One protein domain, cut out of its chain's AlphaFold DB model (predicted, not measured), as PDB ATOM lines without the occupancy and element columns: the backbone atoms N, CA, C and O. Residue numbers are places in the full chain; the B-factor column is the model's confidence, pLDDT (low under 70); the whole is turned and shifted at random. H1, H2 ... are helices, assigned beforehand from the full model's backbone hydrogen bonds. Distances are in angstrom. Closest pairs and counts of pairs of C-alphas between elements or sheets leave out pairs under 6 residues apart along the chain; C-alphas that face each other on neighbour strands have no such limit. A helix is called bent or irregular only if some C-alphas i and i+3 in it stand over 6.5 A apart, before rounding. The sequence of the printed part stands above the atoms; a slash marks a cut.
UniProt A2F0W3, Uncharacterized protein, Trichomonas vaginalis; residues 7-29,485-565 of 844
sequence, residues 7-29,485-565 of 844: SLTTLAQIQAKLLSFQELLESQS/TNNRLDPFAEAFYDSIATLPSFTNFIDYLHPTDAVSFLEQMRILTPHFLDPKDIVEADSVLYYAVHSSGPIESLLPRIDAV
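Overview. This is residues 7 to 29 and 485 to 565 of the 844 residues of an uncharacterized protein of Trichomonas vaginalis (UniProt A2F0W3). A short helix, H2, lies in the middle between two parts: the helical hairpin of H4 and H5, with H5 packed across one side of H2, and the pair H1 and H6, which run the same way and cross H2 on its other side. H3 packs on H1 near its first residues, and residues 23 to 29 of H1 stick out. The printed part has 104 residues with six named helices, H1 to H6 in order along the chain, and no named strand; the class is all helix, with mostly crossed packing. It is compact, with a radius of gyration of the C-alphas of 13.4 A, and spans 36 by 30 by 27 A.

Arrangement. The longest helix, H1, residues 7 to 29, touches H2, residues 491 to 501, with its residues 15 to 19 alone; they are about perpendicular at 85 degrees, and the closest C-alphas, of Leu 19 and Ala 501, are 5.7 A apart. H1 touches H3, residues 506 to 513, with its residues 8 to 15 alone, opposite ways at a steep tilt of 42 degrees; the closest C-alphas, of Ala 12 and Phe 506, are 5.2 A apart. H6, residues 559 to 565, is close to H1 but not clearly touching, the same way at a shallow tilt of 10 degrees, with the closest C-alphas, of Ile 14 and Asp 563, 7.8 A apart. H2 is the hub, touching three helices. It touches H6 about perpendicular at 89 degrees, the closest C-alphas being those of Ala 493 and Ile 562, 6.1 A apart. It touches H5, residues 538 to 550, at a steep tilt of 67 degrees, opposite ways; the closest C-alphas, of Ser 499 and Ala 541, are 5.2 A apart. H4, residues 518 to 531, forms a helical hairpin with H5, at a shallow tilt of 11 degrees, and they touch most closely at the C-alphas of Pro 530 and Ile 538, 5.6 A apart. H4 is irregular, but only just: C-alphas 527 and 530 are 7.0 A apart. H2 and H4 are apart, and so are H1 and H5. In H1, H2, H3, H5 and H6 every O i to N i+4 pair is within hydrogen-bond range; in H4, 8 of 10 are.

Along the chain. H1 begins at C-alpha 7, (10.311, 31.637, 9.455), and is 32.3 A long. H2 measures 15.3 A, H4 20.2 A and H5 17.9 A; H3 and H6 measure 10.0 A each. H2 begins at C-alpha 491, (15.870, 38.670, -10.340), and H6 ends at C-alpha 565, (17.975, 29.813, -5.678).

Size, cuts and confidence. The two C-alphas farthest apart, of Thr 485 and Tyr 512, are 41.6 A apart. Residues 30 to 484 are not printed, and C-alphas 29 and 485 are 25.4 A apart across the cut. Of the links printed whole, H2 to H3 and H3 to H4 are tight, and H4 to H5 and H5 to H6 are short. The mean pLDDT of the printed part is 73.9; 23 residues are under 70, among them 485 to 491 and 551 to 560.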
ATOM      1  N   SER A   7       9.869  30.884  10.635       67.62
ATOM      2  CA  SER A   7      10.311  31.637   9.455       67.62
ATOM      3  C   SER A   7      11.620  32.411   9.673       67.62
ATOM      4  O   SER A   7      12.450  32.459   8.767       67.62
ATOM      5  N   LEU A   8      11.864  32.950  10.874       73.50
ATOM      6  CA  LEU A   8      13.112  33.645  11.235       73.50
ATOM      7  C   LEU A   8      14.285  32.671  11.352       73.50
ATOM      8  O   LEU A   8      15.378  32.947  10.857       73.50
ATOM      9  N   THR A   9      14.052  31.507  11.965       75.06
ATOM     10  CA  THR A   9      15.063  30.444  12.037       75.06
ATOM     11  C   THR A   9      15.421  29.911  10.654       75.06
ATOM     12  O   THR A   9      16.592  29.653  10.388       75.06
ATOM     13  N   THR A  10      14.440  29.811   9.755       74.50
ATOM     14  CA  THR A  10      14.653  29.385   8.365       74.50
ATOM     15  C   THR A  10      15.469  30.424   7.588       74.50
ATOM     16  O   THR A  10      16.459  30.072   6.954       74.50
ATOM     17  N   LEU A  11      15.144  31.717   7.717       74.06
ATOM     18  CA  LEU A  11      15.882  32.816   7.079       74.06
ATOM     19  C   LEU A  11      17.354  32.884   7.536       74.06
ATOM     20  O   LEU A  11      18.251  33.033   6.709       74.06
ATOM     21  N   ALA A  12      17.617  32.724   8.838       76.50
ATOM     22  CA  ALA A  12      18.978  32.712   9.382       76.50
ATOM     23  C   ALA A  12      19.785  31.483   8.927       76.50
ATOM     24  O   ALA A  12      20.965  31.599   8.594       76.50
ATOM     25  N   GLN A  13      19.154  30.305   8.856       78.81
ATOM     26  CA  GLN A  13      19.785  29.095   8.311       78.81
ATOM     27  C   GLN A  13      20.108  29.233   6.822       78.81
ATOM     28  O   GLN A  13      21.155  28.765   6.376       78.81
ATOM     29  N   ILE A  14      19.228  29.879   6.055       74.88
ATOM     30  CA  ILE A  14      19.453  30.173   4.639       74.88
ATOM     31  C   ILE A  14      20.626  31.145   4.488       74.88
ATOM     32  O   ILE A  14      21.547  30.839   3.736       74.88
ATOM     33  N   GLN A  15      20.673  32.240   5.256       80.38
ATOM     34  CA  GLN A  15      21.802  33.180   5.235       80.38
ATOM     35  C   GLN A  15      23.140  32.498   5.554       80.38
ATOM     36  O   GLN A  15      24.114  32.680   4.826       80.38
ATOM     37  N   ALA A  16      23.180  31.656   6.588       77.38
ATOM     38  CA  ALA A  16      24.387  30.918   6.956       77.38
ATOM     39  C   ALA A  16      24.864  29.970   5.839       77.38
ATOM     40  O   ALA A  16      26.059  29.902   5.553       77.38
ATOM     41  N   LYS A  17      23.938  29.265   5.172       76.19
ATOM     42  CA  LYS A  17      24.264  28.410   4.019       76.19
ATOM     43  C   LYS A  17      24.796  29.225   2.841       76.19
ATOM     44  O   LYS A  17      25.782  28.827   2.234       76.19
ATOM     45  N   LEU A  18      24.194  30.372   2.538       71.12
ATOM     46  CA  LEU A  18      24.637  31.224   1.432       71.12
ATOM     47  C   LEU A  18      26.023  31.805   1.652       71.12
ATOM     48  O   LEU A  18      26.818  31.767   0.724       71.12
ATOM     49  N   LEU A  19      26.304  32.302   2.860       73.12
ATOM     50  CA  LEU A  19      27.637  32.771   3.238       73.12
ATOM     51  C   LEU A  19      28.662  31.665   2.991       73.12
ATOM     52  O   LEU A  19      29.632  31.880   2.277       73.12
ATOM     53  N   SER A  20      28.374  30.444   3.455       75.06
ATOM     54  CA  SER A  20      29.264  29.304   3.220       75.06
ATOM     55  C   SER A  20      29.426  28.948   1.736       75.06
ATOM     56  O   SER A  20      30.517  28.577   1.315       75.06
ATOM     57  N   PHE A  21      28.374  29.079   0.918       74.62
ATOM     58  CA  PHE A  21      28.456  28.829  -0.524       74.62
ATOM     59  C   PHE A  21      29.202  29.932  -1.266       74.62
ATOM     60  O   PHE A  21      29.927  29.628  -2.206       74.62
ATOM     61  N   GLN A  22      29.040  31.190  -0.863       70.94
ATOM     62  CA  GLN A  22      29.747  32.320  -1.450       70.94
ATOM     63  C   GLN A  22      31.234  32.270  -1.102       70.94
ATOM     64  O   GLN A  22      32.054  32.324  -2.010       70.94
ATOM     65  N   GLU A  23      31.580  32.054   0.169       73.56
ATOM     66  CA  GLU A  23      32.966  31.836   0.600       73.56
ATOM     67  C   GLU A  23      33.593  30.641  -0.133       73.56
ATOM     68  O   GLU A  23      34.739  30.712  -0.579       73.56
ATOM     69  N   LEU A  24      32.838  29.548  -0.317       73.56
ATOM     70  CA  LEU A  24      33.293  28.389  -1.084       73.56
ATOM     71  C   LEU A  24      33.512  28.738  -2.562       73.56
ATOM     72  O   LEU A  24      34.543  28.365  -3.108       73.56
ATOM     73  N   LEU A  25      32.581  29.443  -3.206       70.19
ATOM     74  CA  LEU A  25      32.675  29.844  -4.615       70.19
ATOM     75  C   LEU A  25      33.823  30.826  -4.866       70.19
ATOM     76  O   LEU A  25      34.552  30.652  -5.839       70.19
ATOM     77  N   GLU A  26      34.006  31.820  -3.996       73.88
ATOM     78  CA  GLU A  26      35.127  32.765  -4.052       73.88
ATOM     79  C   GLU A  26      36.454  32.024  -3.847       73.88
ATOM     80  O   GLU A  26      37.359  32.139  -4.671       73.88
ATOM     81  N   SER A  27      36.534  31.155  -2.831       75.94
ATOM     82  CA  SER A  27      37.720  30.330  -2.586       75.94
ATOM     83  C   SER A  27      38.034  29.376  -3.740       75.94
ATOM     84  O   SER A  27      39.211  29.206  -4.064       75.94
ATOM     85  N   GLN A  28      37.027  28.744  -4.357       73.38
ATOM     86  CA  GLN A  28      37.243  27.904  -5.538       73.38
ATOM     87  C   GLN A  28      37.672  28.761  -6.730       73.38
ATOM     88  O   GLN A  28      38.640  28.411  -7.386       73.38
ATOM     89  N   SER A  29      37.036  29.906  -6.981       71.81
ATOM     90  CA  SER A  29      37.397  30.810  -8.082       71.81
ATOM     91  C   SER A  29      38.847  31.293  -7.987       71.81
ATOM     92  O   SER A  29      39.588  31.236  -8.972       71.81
ATOM     93  N   THR A 485      15.614  27.099 -20.202       39.19
ATOM     94  CA  THR A 485      14.786  26.950 -18.994       39.19
ATOM     95  C   THR A 485      13.879  28.154 -18.883       39.19
ATOM     96  O   THR A 485      14.256  29.225 -18.420       39.19
ATOM     97  N   ASN A 486      12.614  27.925 -19.199       37.41
ATOM     98  CA  ASN A 486      11.497  28.744 -18.743       37.41
ATOM     99  C   ASN A 486      11.344  28.794 -17.199       37.41
ATOM    100  O   ASN A 486      10.328  29.289 -16.716       37.41
ATOM    101  N   ASN A 487      12.332  28.352 -16.412       47.12
ATOM    102  CA  ASN A 487      12.442  28.727 -15.007       47.12
ATOM    103  C   ASN A 487      13.078  30.111 -14.960       47.12
ATOM    104  O   ASN A 487      14.295  30.255 -14.957       47.12
ATOM    105  N   ARG A 488      12.221  31.136 -14.991       47.06
ATOM    106  CA  ARG A 488      12.603  32.524 -14.729       47.06
ATOM    107  C   ARG A 488      13.534  32.552 -13.512       47.06
ATOM    108  O   ARG A 488      13.065  32.291 -12.407       47.06
ATOM    109  N   LEU A 489      14.814  32.885 -13.723       56.69
ATOM    110  CA  LEU A 489      15.642  33.477 -12.675       56.69
ATOM    111  C   LEU A 489      14.797  34.588 -12.082       56.69
ATOM    112  O   LEU A 489      14.339  35.469 -12.810       56.69
ATOM    113  N   ASP A 490      14.485  34.463 -10.806       65.25
ATOM    114  CA  ASP A 490      13.747  35.473 -10.093       65.25
ATOM    115  C   ASP A 490      14.740  36.578  -9.727       65.25
ATOM    116  O   ASP A 490      15.485  36.414  -8.758       65.25
ATOM    117  N   PRO A 491      14.803  37.684 -10.494       67.69
ATOM    118  CA  PRO A 491      15.870  38.670 -10.340       67.69
ATOM    119  C   PRO A 491      15.781  39.347  -8.974       67.69
ATOM    120  O   PRO A 491      16.776  39.792  -8.418       67.69
ATOM    121  N   PHE A 492      14.565  39.387  -8.423       71.56
ATOM    122  CA  PHE A 492      14.317  39.851  -7.077       71.56
ATOM    123  C   PHE A 492      14.924  38.909  -6.035       71.56
ATOM    124  O   PHE A 492      15.579  39.393  -5.120       71.56
ATOM    125  N   ALA A 493      14.728  37.592  -6.162       68.00
ATOM    126  CA  ALA A 493      15.335  36.647  -5.234       68.00
ATOM    127  C   ALA A 493      16.861  36.750  -5.297       68.00
ATOM    128  O   ALA A 493      17.465  36.921  -4.250       68.00
ATOM    129  N   GLU A 494      17.487  36.737  -6.481       69.62
ATOM    130  CA  GLU A 494      18.953  36.878  -6.606       69.62
ATOM    131  C   GLU A 494      19.489  38.180  -5.988       69.62
ATOM    132  O   GLU A 494      20.411  38.124  -5.179       69.62
ATOM    133  N   ALA A 495      18.868  39.328  -6.269       73.50
ATOM    134  CA  ALA A 495      19.282  40.592  -5.656       73.50
ATOM    135  C   ALA A 495      19.029  40.612  -4.134       73.50
ATOM    136  O   ALA A 495      19.814  41.183  -3.374       73.50
ATOM    137  N   PHE A 496      17.956  39.960  -3.664       73.94
ATOM    138  CA  PHE A 496      17.667  39.790  -2.232       73.94
ATOM    139  C   PHE A 496      18.730  38.930  -1.576       73.94
ATOM    140  O   PHE A 496      19.200  39.262  -0.494       73.94
ATOM    141  N   TYR A 497      19.180  37.893  -2.268       72.94
ATOM    142  CA  TYR A 497      20.260  37.033  -1.833       72.94
ATOM    143  C   TYR A 497      21.594  37.732  -1.691       72.94
ATOM    144  O   TYR A 497      22.229  37.603  -0.646       72.94
ATOM    145  N   ASP A 498      22.003  38.476  -2.710       71.88
ATOM    146  CA  ASP A 498      23.271  39.202  -2.688       71.88
ATOM    147  C   ASP A 498      23.258  40.294  -1.610       71.88
ATOM    148  O   ASP A 498      24.238  40.490  -0.888       71.88
ATOM    149  N   SER A 499      22.097  40.917  -1.399       75.44
ATOM    150  CA  SER A 499      21.899  41.895  -0.328       75.44
ATOM    151  C   SER A 499      21.946  41.271   1.070       75.44
ATOM    152  O   SER A 499      22.485  41.889   1.978       75.44
ATOM    153  N   ILE A 500      21.404  40.066   1.298       76.56
ATOM    154  CA  ILE A 500      21.450  39.430   2.632       76.56
ATOM    155  C   ILE A 500      22.768  38.704   2.915       76.56
ATOM    156  O   ILE A 500      23.156  38.603   4.079       76.56
ATOM    157  N   ALA A 501      23.461  38.200   1.892       71.50
ATOM    158  CA  ALA A 501      24.754  37.530   2.045       71.50
ATOM    159  C   ALA A 501      25.872  38.508   2.443       71.50
ATOM    160  O   ALA A 501      26.824  38.121   3.104       71.50
ATOM    161  N   THR A 502      25.728  39.788   2.104       74.12
ATOM    162  CA  THR A 502      26.667  40.857   2.481       74.12
ATOM    163  C   THR A 502      26.401  41.444   3.874       74.12
ATOM    164  O   THR A 502      27.214  42.208   4.396       74.12
ATOM    165  N   LEU A 503      25.285  41.073   4.513       78.88
ATOM    166  CA  LEU A 503      24.933  41.517   5.861       78.88
ATOM    167  C   LEU A 503      25.538  40.606   6.943       78.88
ATOM    168  O   LEU A 503      25.696  39.403   6.727       78.88
ATOM    169  N   PRO A 504      25.815  41.129   8.155       77.31
ATOM    170  CA  PRO A 504      26.261  40.290   9.265       77.31
ATOM    171  C   PRO A 504      25.204  39.241   9.658       77.31
ATOM    172  O   PRO A 504      24.018  39.381   9.351       77.31
ATOM    173  N   SER A 505      25.638  38.192  10.365       80.94
ATOM    174  CA  SER A 505      24.798  37.037  10.719       80.94
ATOM    175  C   SER A 505      23.456  37.430  11.345       80.94
ATOM    176  O   SER A 505      23.392  38.056  12.408       80.94
ATOM    177  N   PHE A 506      22.376  36.985  10.711       82.62
ATOM    178  CA  PHE A 506      21.000  37.190  11.138       82.62
ATOM    179  C   PHE A 506      20.731  36.526  12.477       82.62
ATOM    180  O   PHE A 506      19.946  37.065  13.243       82.62
ATOM    181  N   THR A 507      21.419  35.436  12.827       80.12
ATOM    182  CA  THR A 507      21.308  34.819  14.158       80.12
ATOM    183  C   THR A 507      21.658  35.825  15.257       80.12
ATOM    184  O   THR A 507      20.893  35.999  16.201       80.12
ATOM    185  N   ASN A 508      22.748  36.577  15.077       78.94
ATOM    186  CA  ASN A 508      23.179  37.586  16.047       78.94
ATOM    187  C   ASN A 508      22.199  38.766  16.117       78.94
ATOM    188  O   ASN A 508      21.951  39.303  17.195       78.94
ATOM    189  N   PHE A 509      21.623  39.170  14.981       80.56
ATOM    190  CA  PHE A 509      20.629  40.242  14.944       80.56
ATOM    191  C   PHE A 509      19.278  39.820  15.518       80.56
ATOM    192  O   PHE A 509      18.660  40.608  16.221       80.56
ATOM    193  N   ILE A 510      18.828  38.591  15.276       81.94
ATOM    194  CA  ILE A 510      17.596  38.043  15.859       81.94
ATOM    195  C   ILE A 510      17.732  37.968  17.384       81.94
ATOM    196  O   ILE A 510      16.813  38.369  18.104       81.94
ATOM    197  N   ASP A 511      18.897  37.537  17.875       78.50
ATOM    198  CA  ASP A 511      19.204  37.470  19.306       78.50
ATOM    199  C   ASP A 511      19.298  38.854  19.967       78.50
ATOM    200  O   ASP A 511      19.004  38.974  21.154       78.50
ATOM    201  N   TYR A 512      19.686  39.898  19.227       78.94
ATOM    202  CA  TYR A 512      19.865  41.254  19.760       78.94
ATOM    203  C   TYR A 512      18.621  42.145  19.623       78.94
ATOM    204  O   TYR A 512      18.305  42.924  20.521       78.94
ATOM    205  N   LEU A 513      17.923  42.051  18.491       79.88
ATOM    206  CA  LEU A 513      16.792  42.912  18.138       79.88
ATOM    207  C   LEU A 513      15.444  42.356  18.613       79.88
ATOM    208  O   LEU A 513      14.481  43.112  18.724       79.88
ATOM    209  N   HIS A 514      15.371  41.052  18.905       79.69
ATOM    210  CA  HIS A 514      14.156  40.354  19.338       79.69
ATOM    211  C   HIS A 514      12.907  40.668  18.479       79.69
ATOM    212  O   HIS A 514      11.878  41.092  19.017       79.69
ATOM    213  N   PRO A 515      12.965  40.475  17.147       80.31
ATOM    214  CA  PRO A 515      11.839  40.756  16.260       80.31
ATOM    215  C   PRO A 515      10.652  39.816  16.529       80.31
ATOM    216  O   PRO A 515      10.826  38.642  16.863       80.31
ATOM    217  N   THR A 516       9.433  40.326  16.344       74.69
ATOM    218  CA  THR A 516       8.182  39.575  16.565       74.69
ATOM    219  C   THR A 516       7.830  38.633  15.415       74.69
ATOM    220  O   THR A 516       7.219  37.591  15.639       74.69
ATOM    221  N   ASP A 517       8.218  38.989  14.191       73.75
ATOM    222  CA  ASP A 517       8.017  38.225  12.962       73.75
ATOM    223  C   ASP A 517       9.088  38.606  11.918       73.75
ATOM    224  O   ASP A 517       9.901  39.510  12.134       73.75
ATOM    225  N   ALA A 518       9.125  37.897  10.788       72.44
ATOM    226  CA  ALA A 518      10.134  38.124   9.755       72.44
ATOM    227  C   ALA A 518       9.952  39.444   8.977       72.44
ATOM    228  O   ALA A 518      10.927  39.949   8.427       72.44
ATOM    229  N   VAL A 519       8.757  40.047   8.974       77.62
ATOM    230  CA  VAL A 519       8.522  41.361   8.346       77.62
ATOM    231  C   VAL A 519       9.135  42.465   9.208       77.62
ATOM    232  O   VAL A 519       9.939  43.254   8.715       77.62
ATOM    233  N   SER A 520       8.856  42.443  10.512       79.81
ATOM    234  CA  SER A 520       9.451  43.320  11.528       79.81
ATOM    235  C   SER A 520      10.979  43.212  11.550       79.81
ATOM    236  O   SER A 520      11.679  44.219  11.650       79.81
ATOM    237  N   PHE A 521      11.520  42.002  11.372       82.94
ATOM    238  CA  PHE A 521      12.961  41.805  11.231       82.94
ATOM    239  C   PHE A 521      13.530  42.467   9.968       82.94
ATOM    240  O   PHE A 521      14.510  43.202  10.064       82.94
ATOM    241  N   LEU A 522      12.922  42.261   8.793       80.56
ATOM    242  CA  LEU A 522      13.397  42.867   7.542       80.56
ATOM    243  C   LEU A 522      13.268  44.396   7.536       80.56
ATOM    244  O   LEU A 522      14.139  45.070   6.989       80.56
ATOM    245  N   GLU A 523      12.244  44.962   8.179       81.69
ATOM    246  CA  GLU A 523      12.108  46.413   8.370       81.69
ATOM    247  C   GLU A 523      13.249  46.990   9.214       81.69
ATOM    248  O   GLU A 523      13.837  48.014   8.858       81.69
ATOM    249  N   GLN A 524      13.604  46.315  10.308       83.00
ATOM    250  CA  GLN A 524      14.730  46.718  11.150       83.00
ATOM    251  C   GLN A 524      16.066  46.535  10.425       83.00
ATOM    252  O   GLN A 524      16.918  47.422  10.470       83.00
ATOM    253  N   MET A 525      16.232  45.435   9.686       82.25
ATOM    254  CA  MET A 525      17.419  45.208   8.864       82.25
ATOM    255  C   MET A 525      17.551  46.258   7.765       82.25
ATOM    256  O   MET A 525      18.656  46.736   7.542       82.25
ATOM    257  N   ARG A 526      16.463  46.702   7.132       84.62
ATOM    258  CA  ARG A 526      16.479  47.783   6.135       84.62
ATOM    259  C   ARG A 526      17.022  49.099   6.704       84.62
ATOM    260  O   ARG A 526      17.786  49.780   6.031       84.62
ATOM    261  N   ILE A 527      16.693  49.424   7.957       84.00
ATOM    262  CA  ILE A 527      17.230  50.606   8.656       84.00
ATOM    263  C   ILE A 527      18.731  50.448   8.942       84.00
ATOM    264  O   ILE A 527      19.479  51.421   8.874       84.00
ATOM    265  N   LEU A 528      19.171  49.231   9.266       82.94
ATOM    266  CA  LEU A 528      20.549  48.944   9.672       82.94
ATOM    267  C   LEU A 528      21.501  48.673   8.495       82.94
ATOM    268  O   LEU A 528      22.696  48.931   8.607       82.94
ATOM    269  N   THR A 529      20.983  48.195   7.365       82.12
ATOM    270  CA  THR A 529      21.725  47.802   6.152       82.12
ATOM    271  C   THR A 529      22.697  48.877   5.635       82.12
ATOM    272  O   THR A 529      23.843  48.529   5.345       82.12
ATOM    273  N   PRO A 530      22.344  50.182   5.600       84.12
ATOM    274  CA  PRO A 530      23.263  51.244   5.178       84.12
ATOM    275  C   PRO A 530      24.547  51.368   6.013       84.12
ATOM    276  O   PRO A 530      25.493  52.013   5.571       84.12
ATOM    277  N   HIS A 531      24.593  50.791   7.220       82.94
ATOM    278  CA  HIS A 531      25.784  50.801   8.074       82.94
ATOM    279  C   HIS A 531      26.776  49.673   7.765       82.94
ATOM    280  O   HIS A 531      27.895  49.710   8.275       82.94
ATOM    281  N   PHE A 532      26.373  48.683   6.965       80.81
ATOM    282  CA  PHE A 532      27.168  47.486   6.678       80.81
ATOM    283  C   PHE A 532      27.557  47.344   5.205       80.81
ATOM    284  O   PHE A 532      28.494  46.609   4.913       80.81
ATOM    285  N   LEU A 533      26.869  48.038   4.295       80.88
ATOM    286  CA  LEU A 533      27.117  47.956   2.856       80.88
ATOM    287  C   LEU A 533      27.872  49.174   2.317       80.88
ATOM    288  O   LEU A 533      27.747  50.289   2.829       80.88
ATOM    289  N   ASP A 534      28.605  48.963   1.226       81.19
ATOM    290  CA  ASP A 534      29.231  50.043   0.470       81.19
ATOM    291  C   ASP A 534      28.164  50.978  -0.139       81.19
ATOM    292  O   ASP A 534      27.120  50.505  -0.593       81.19
ATOM    293  N   PRO A 535      28.428  52.295  -0.280       79.25
ATOM    294  CA  PRO A 535      27.455  53.270  -0.793       79.25
ATOM    295  C   PRO A 535      26.817  52.933  -2.149       79.25
ATOM    296  O   PRO A 535      25.716  53.398  -2.442       79.25
ATOM    297  N   LYS A 536      27.514  52.149  -2.976       80.06
ATOM    298  CA  LYS A 536      27.056  51.666  -4.288       80.06
ATOM    299  C   LYS A 536      25.941  50.613  -4.190       80.06
ATOM    300  O   LYS A 536      25.089  50.591  -5.070       80.06
ATOM    301  N   ASP A 537      25.900  49.835  -3.109       77.81
ATOM    302  CA  ASP A 537      25.009  48.675  -2.955       77.81
ATOM    303  C   ASP A 537      23.794  49.002  -2.061       77.81
ATOM    304  O   ASP A 537      22.783  48.303  -2.081       77.81
ATOM    305  N   ILE A 538      23.845  50.120  -1.320       81.88
ATOM    306  CA  ILE A 538      22.779  50.566  -0.403       81.88
ATOM    307  C   ILE A 538      21.437  50.751  -1.120       81.88
ATOM    308  O   ILE A 538      20.399  50.371  -0.588       81.88
ATOM    309  N   VAL A 539      21.435  51.358  -2.311       81.06
ATOM    310  CA  VAL A 539      20.191  51.671  -3.039       81.06
ATOM    311  C   VAL A 539      19.513  50.398  -3.541       81.06
ATOM    312  O   VAL A 539      18.286  50.289  -3.501       81.06
ATOM    313  N   GLU A 540      20.307  49.433  -3.995       79.69
ATOM    314  CA  GLU A 540      19.822  48.133  -4.447       79.69
ATOM    315  C   GLU A 540      19.290  47.318  -3.266       79.69
ATOM    316  O   GLU A 540      18.126  46.913  -3.284       79.69
ATOM    317  N   ALA A 541      20.070  47.203  -2.189       79.31
ATOM    318  CA  ALA A 541      19.663  46.503  -0.976       79.31
ATOM    319  C   ALA A 541      18.417  47.124  -0.324       79.31
ATOM    320  O   ALA A 541      17.512  46.393   0.078       79.31
ATOM    321  N   ASP A 542      18.302  48.457  -0.272       80.50
ATOM    322  CA  ASP A 542      17.101  49.131   0.242       80.50
ATOM    323  C   ASP A 542      15.867  48.834  -0.615       80.50
ATOM    324  O   ASP A 542      14.807  48.514  -0.080       80.50
ATOM    325  N   SER A 543      16.007  48.888  -1.942       79.19
ATOM    326  CA  SER A 543      14.913  48.626  -2.888       79.19
ATOM    327  C   SER A 543      14.402  47.190  -2.774       79.19
ATOM    328  O   SER A 543      13.198  46.926  -2.839       79.19
ATOM    329  N   VAL A 544      15.326  46.260  -2.576       78.62
ATOM    330  CA  VAL A 544      15.065  44.830  -2.497       78.62
ATOM    331  C   VAL A 544      14.491  44.442  -1.130       78.62
ATOM    332  O   VAL A 544      13.475  43.751  -1.065       78.62
ATOM    333  N   LEU A 545      15.039  44.957  -0.028       79.56
ATOM    334  CA  LEU A 545      14.452  44.783   1.306       79.56
ATOM    335  C   LEU A 545      13.071  45.449   1.401       79.56
ATOM    336  O   LEU A 545      12.145  44.868   1.964       79.56
ATOM    337  N   TYR A 546      12.885  46.626   0.794       81.69
ATOM    338  CA  TYR A 546      11.582  47.289   0.711       81.69
ATOM    339  C   TYR A 546      10.552  46.429  -0.018       81.69
ATOM    340  O   TYR A 546       9.437  46.249   0.476       81.69
ATOM    341  N   TYR A 547      10.921  45.863  -1.168       77.56
ATOM    342  CA  TYR A 547      10.041  44.972  -1.916       77.56
ATOM    343  C   TYR A 547       9.741  43.680  -1.143       77.56
ATOM    344  O   TYR A 547       8.597  43.231  -1.153       77.56
ATOM    345  N   ALA A 548      10.713  43.113  -0.419       75.00
ATOM    346  CA  ALA A 548      10.498  41.941   0.436       75.00
ATOM    347  C   ALA A 548       9.435  42.206   1.516       75.00
ATOM    348  O   ALA A 548       8.540  41.385   1.712       75.00
ATOM    349  N   VAL A 549       9.497  43.382   2.154       77.56
ATOM    350  CA  VAL A 549       8.551  43.831   3.191       77.56
ATOM    351  C   VAL A 549       7.150  44.109   2.623       77.56
ATOM    352  O   VAL A 549       6.159  43.829   3.287       77.56
ATOM    353  N   HIS A 550       7.049  44.641   1.398       74.88
ATOM    354  CA  HIS A 550       5.786  45.144   0.823       74.88
ATOM    355  C   HIS A 550       5.180  44.253  -0.275       74.88
ATOM    356  O   HIS A 550       4.174  44.623  -0.889       74.88
ATOM    357  N   SER A 551       5.781  43.097  -0.560       68.19
ATOM    358  CA  SER A 551       5.232  42.139  -1.521       68.19
ATOM    359  C   SER A 551       3.868  41.607  -1.049       68.19
ATOM    360  O   SER A 551       3.624  41.416   0.137       68.19
ATOM    361  N   SER A 552       2.927  41.412  -1.976       51.31
ATOM    362  CA  SER A 552       1.490  41.220  -1.705       51.31
ATOM    363  C   SER A 552       1.086  39.847  -1.118       51.31
ATOM    364  O   SER A 552      -0.078  39.457  -1.223       51.31
ATOM    365  N   GLY A 553       2.009  39.116  -0.487       60.75
ATOM    366  CA  GLY A 553       1.775  37.817   0.155       60.75
ATOM    367  C   GLY A 553       2.580  37.646   1.453       60.75
ATOM    368  O   GLY A 553       3.470  38.448   1.724       60.75
ATOM    369  N   PRO A 554       2.288  36.623   2.279       62.25
ATOM    370  CA  PRO A 554       3.070  36.351   3.484       62.25
ATOM    371  C   PRO A 554       4.518  35.999   3.123       62.25
ATOM    372  O   PRO A 554       4.770  35.413   2.069       62.25
ATOM    373  N   ILE A 555       5.474  36.307   4.003       63.78
ATOM    374  CA  ILE A 555       6.907  35.999   3.826       63.78
ATOM    375  C   ILE A 555       7.166  34.506   3.552       63.78
ATOM    376  O   ILE A 555       8.111  34.147   2.853       63.78
ATOM    377  N   GLU A 556       6.255  33.636   3.999       63.97
ATOM    378  CA  GLU A 556       6.226  32.205   3.682       63.97
ATOM    379  C   GLU A 556       6.117  31.905   2.176       63.97
ATOM    380  O   GLU A 556       6.505  30.830   1.737       63.97
ATOM    381  N   SER A 557       5.630  32.846   1.362       64.56
ATOM    382  CA  SER A 557       5.582  32.734  -0.105       64.56
ATOM    383  C   SER A 557       6.902  33.105  -0.798       64.56
ATOM    384  O   SER A 557       7.107  32.749  -1.960       64.56
ATOM    385  N   LEU A 558       7.809  33.793  -0.092       67.00
ATOM    386  CA  LEU A 558       9.158  34.119  -0.564       67.00
ATOM    387  C   LEU A 558      10.145  32.983  -0.276       67.00
ATOM    388  O   LEU A 558      11.036  32.748  -1.088       67.00
ATOM    389  N   LEU A 559       9.950  32.237   0.818       69.12
ATOM    390  CA  LEU A 559      10.836  31.142   1.236       69.12
ATOM    391  C   LEU A 559      11.054  30.055   0.159       69.12
ATOM    392  O   LEU A 559      12.206  29.712  -0.062       69.12
ATOM    393  N   PRO A 560      10.045  29.579  -0.603       69.81
ATOM    394  CA  PRO A 560      10.275  28.589  -1.663       69.81
ATOM    395  C   PRO A 560      11.045  29.136  -2.875       69.81
ATOM    396  O   PRO A 560      11.785  28.401  -3.525       69.81
ATOM    397  N   ARG A 561      10.865  30.428  -3.200       70.31
ATOM    398  CA  ARG A 561      11.618  31.118  -4.273       70.31
ATOM    399  C   ARG A 561      13.073  31.278  -3.871       70.31
ATOM    400  O   ARG A 561      13.967  31.118  -4.695       70.31
ATOM    401  N   ILE A 562      13.263  31.561  -2.588       69.56
ATOM    402  CA  ILE A 562      14.540  31.558  -1.917       69.56
ATOM    403  C   ILE A 562      15.126  30.129  -2.014       69.56
ATOM    404  O   ILE A 562      16.036  29.900  -2.807       69.56
ATOM    405  N   ASP A 563      14.574  29.116  -1.358       69.25
ATOM    406  CA  ASP A 563      15.117  27.747  -1.361       69.25
ATOM    407  C   ASP A 563      15.540  27.215  -2.749       69.25
ATOM    408  O   ASP A 563      16.619  26.635  -2.864       69.25
ATOM    409  N   ALA A 564      14.784  27.513  -3.814       70.38
ATOM    410  CA  ALA A 564      15.158  27.186  -5.195       70.38
ATOM    411  C   ALA A 564      16.472  27.846  -5.679       70.38
ATOM    412  O   ALA A 564      17.291  27.203  -6.339       70.38
ATOM    413  N   VAL A 565      16.711  29.121  -5.362       69.75
ATOM    414  CA  VAL A 565      17.975  29.813  -5.678       69.75
ATOM    415  C   VAL A 565      19.114  29.320  -4.780       69.75
ATOM    416  O   VAL A 565      20.244  29.200  -5.257       69.75
TER     417      VAL A 565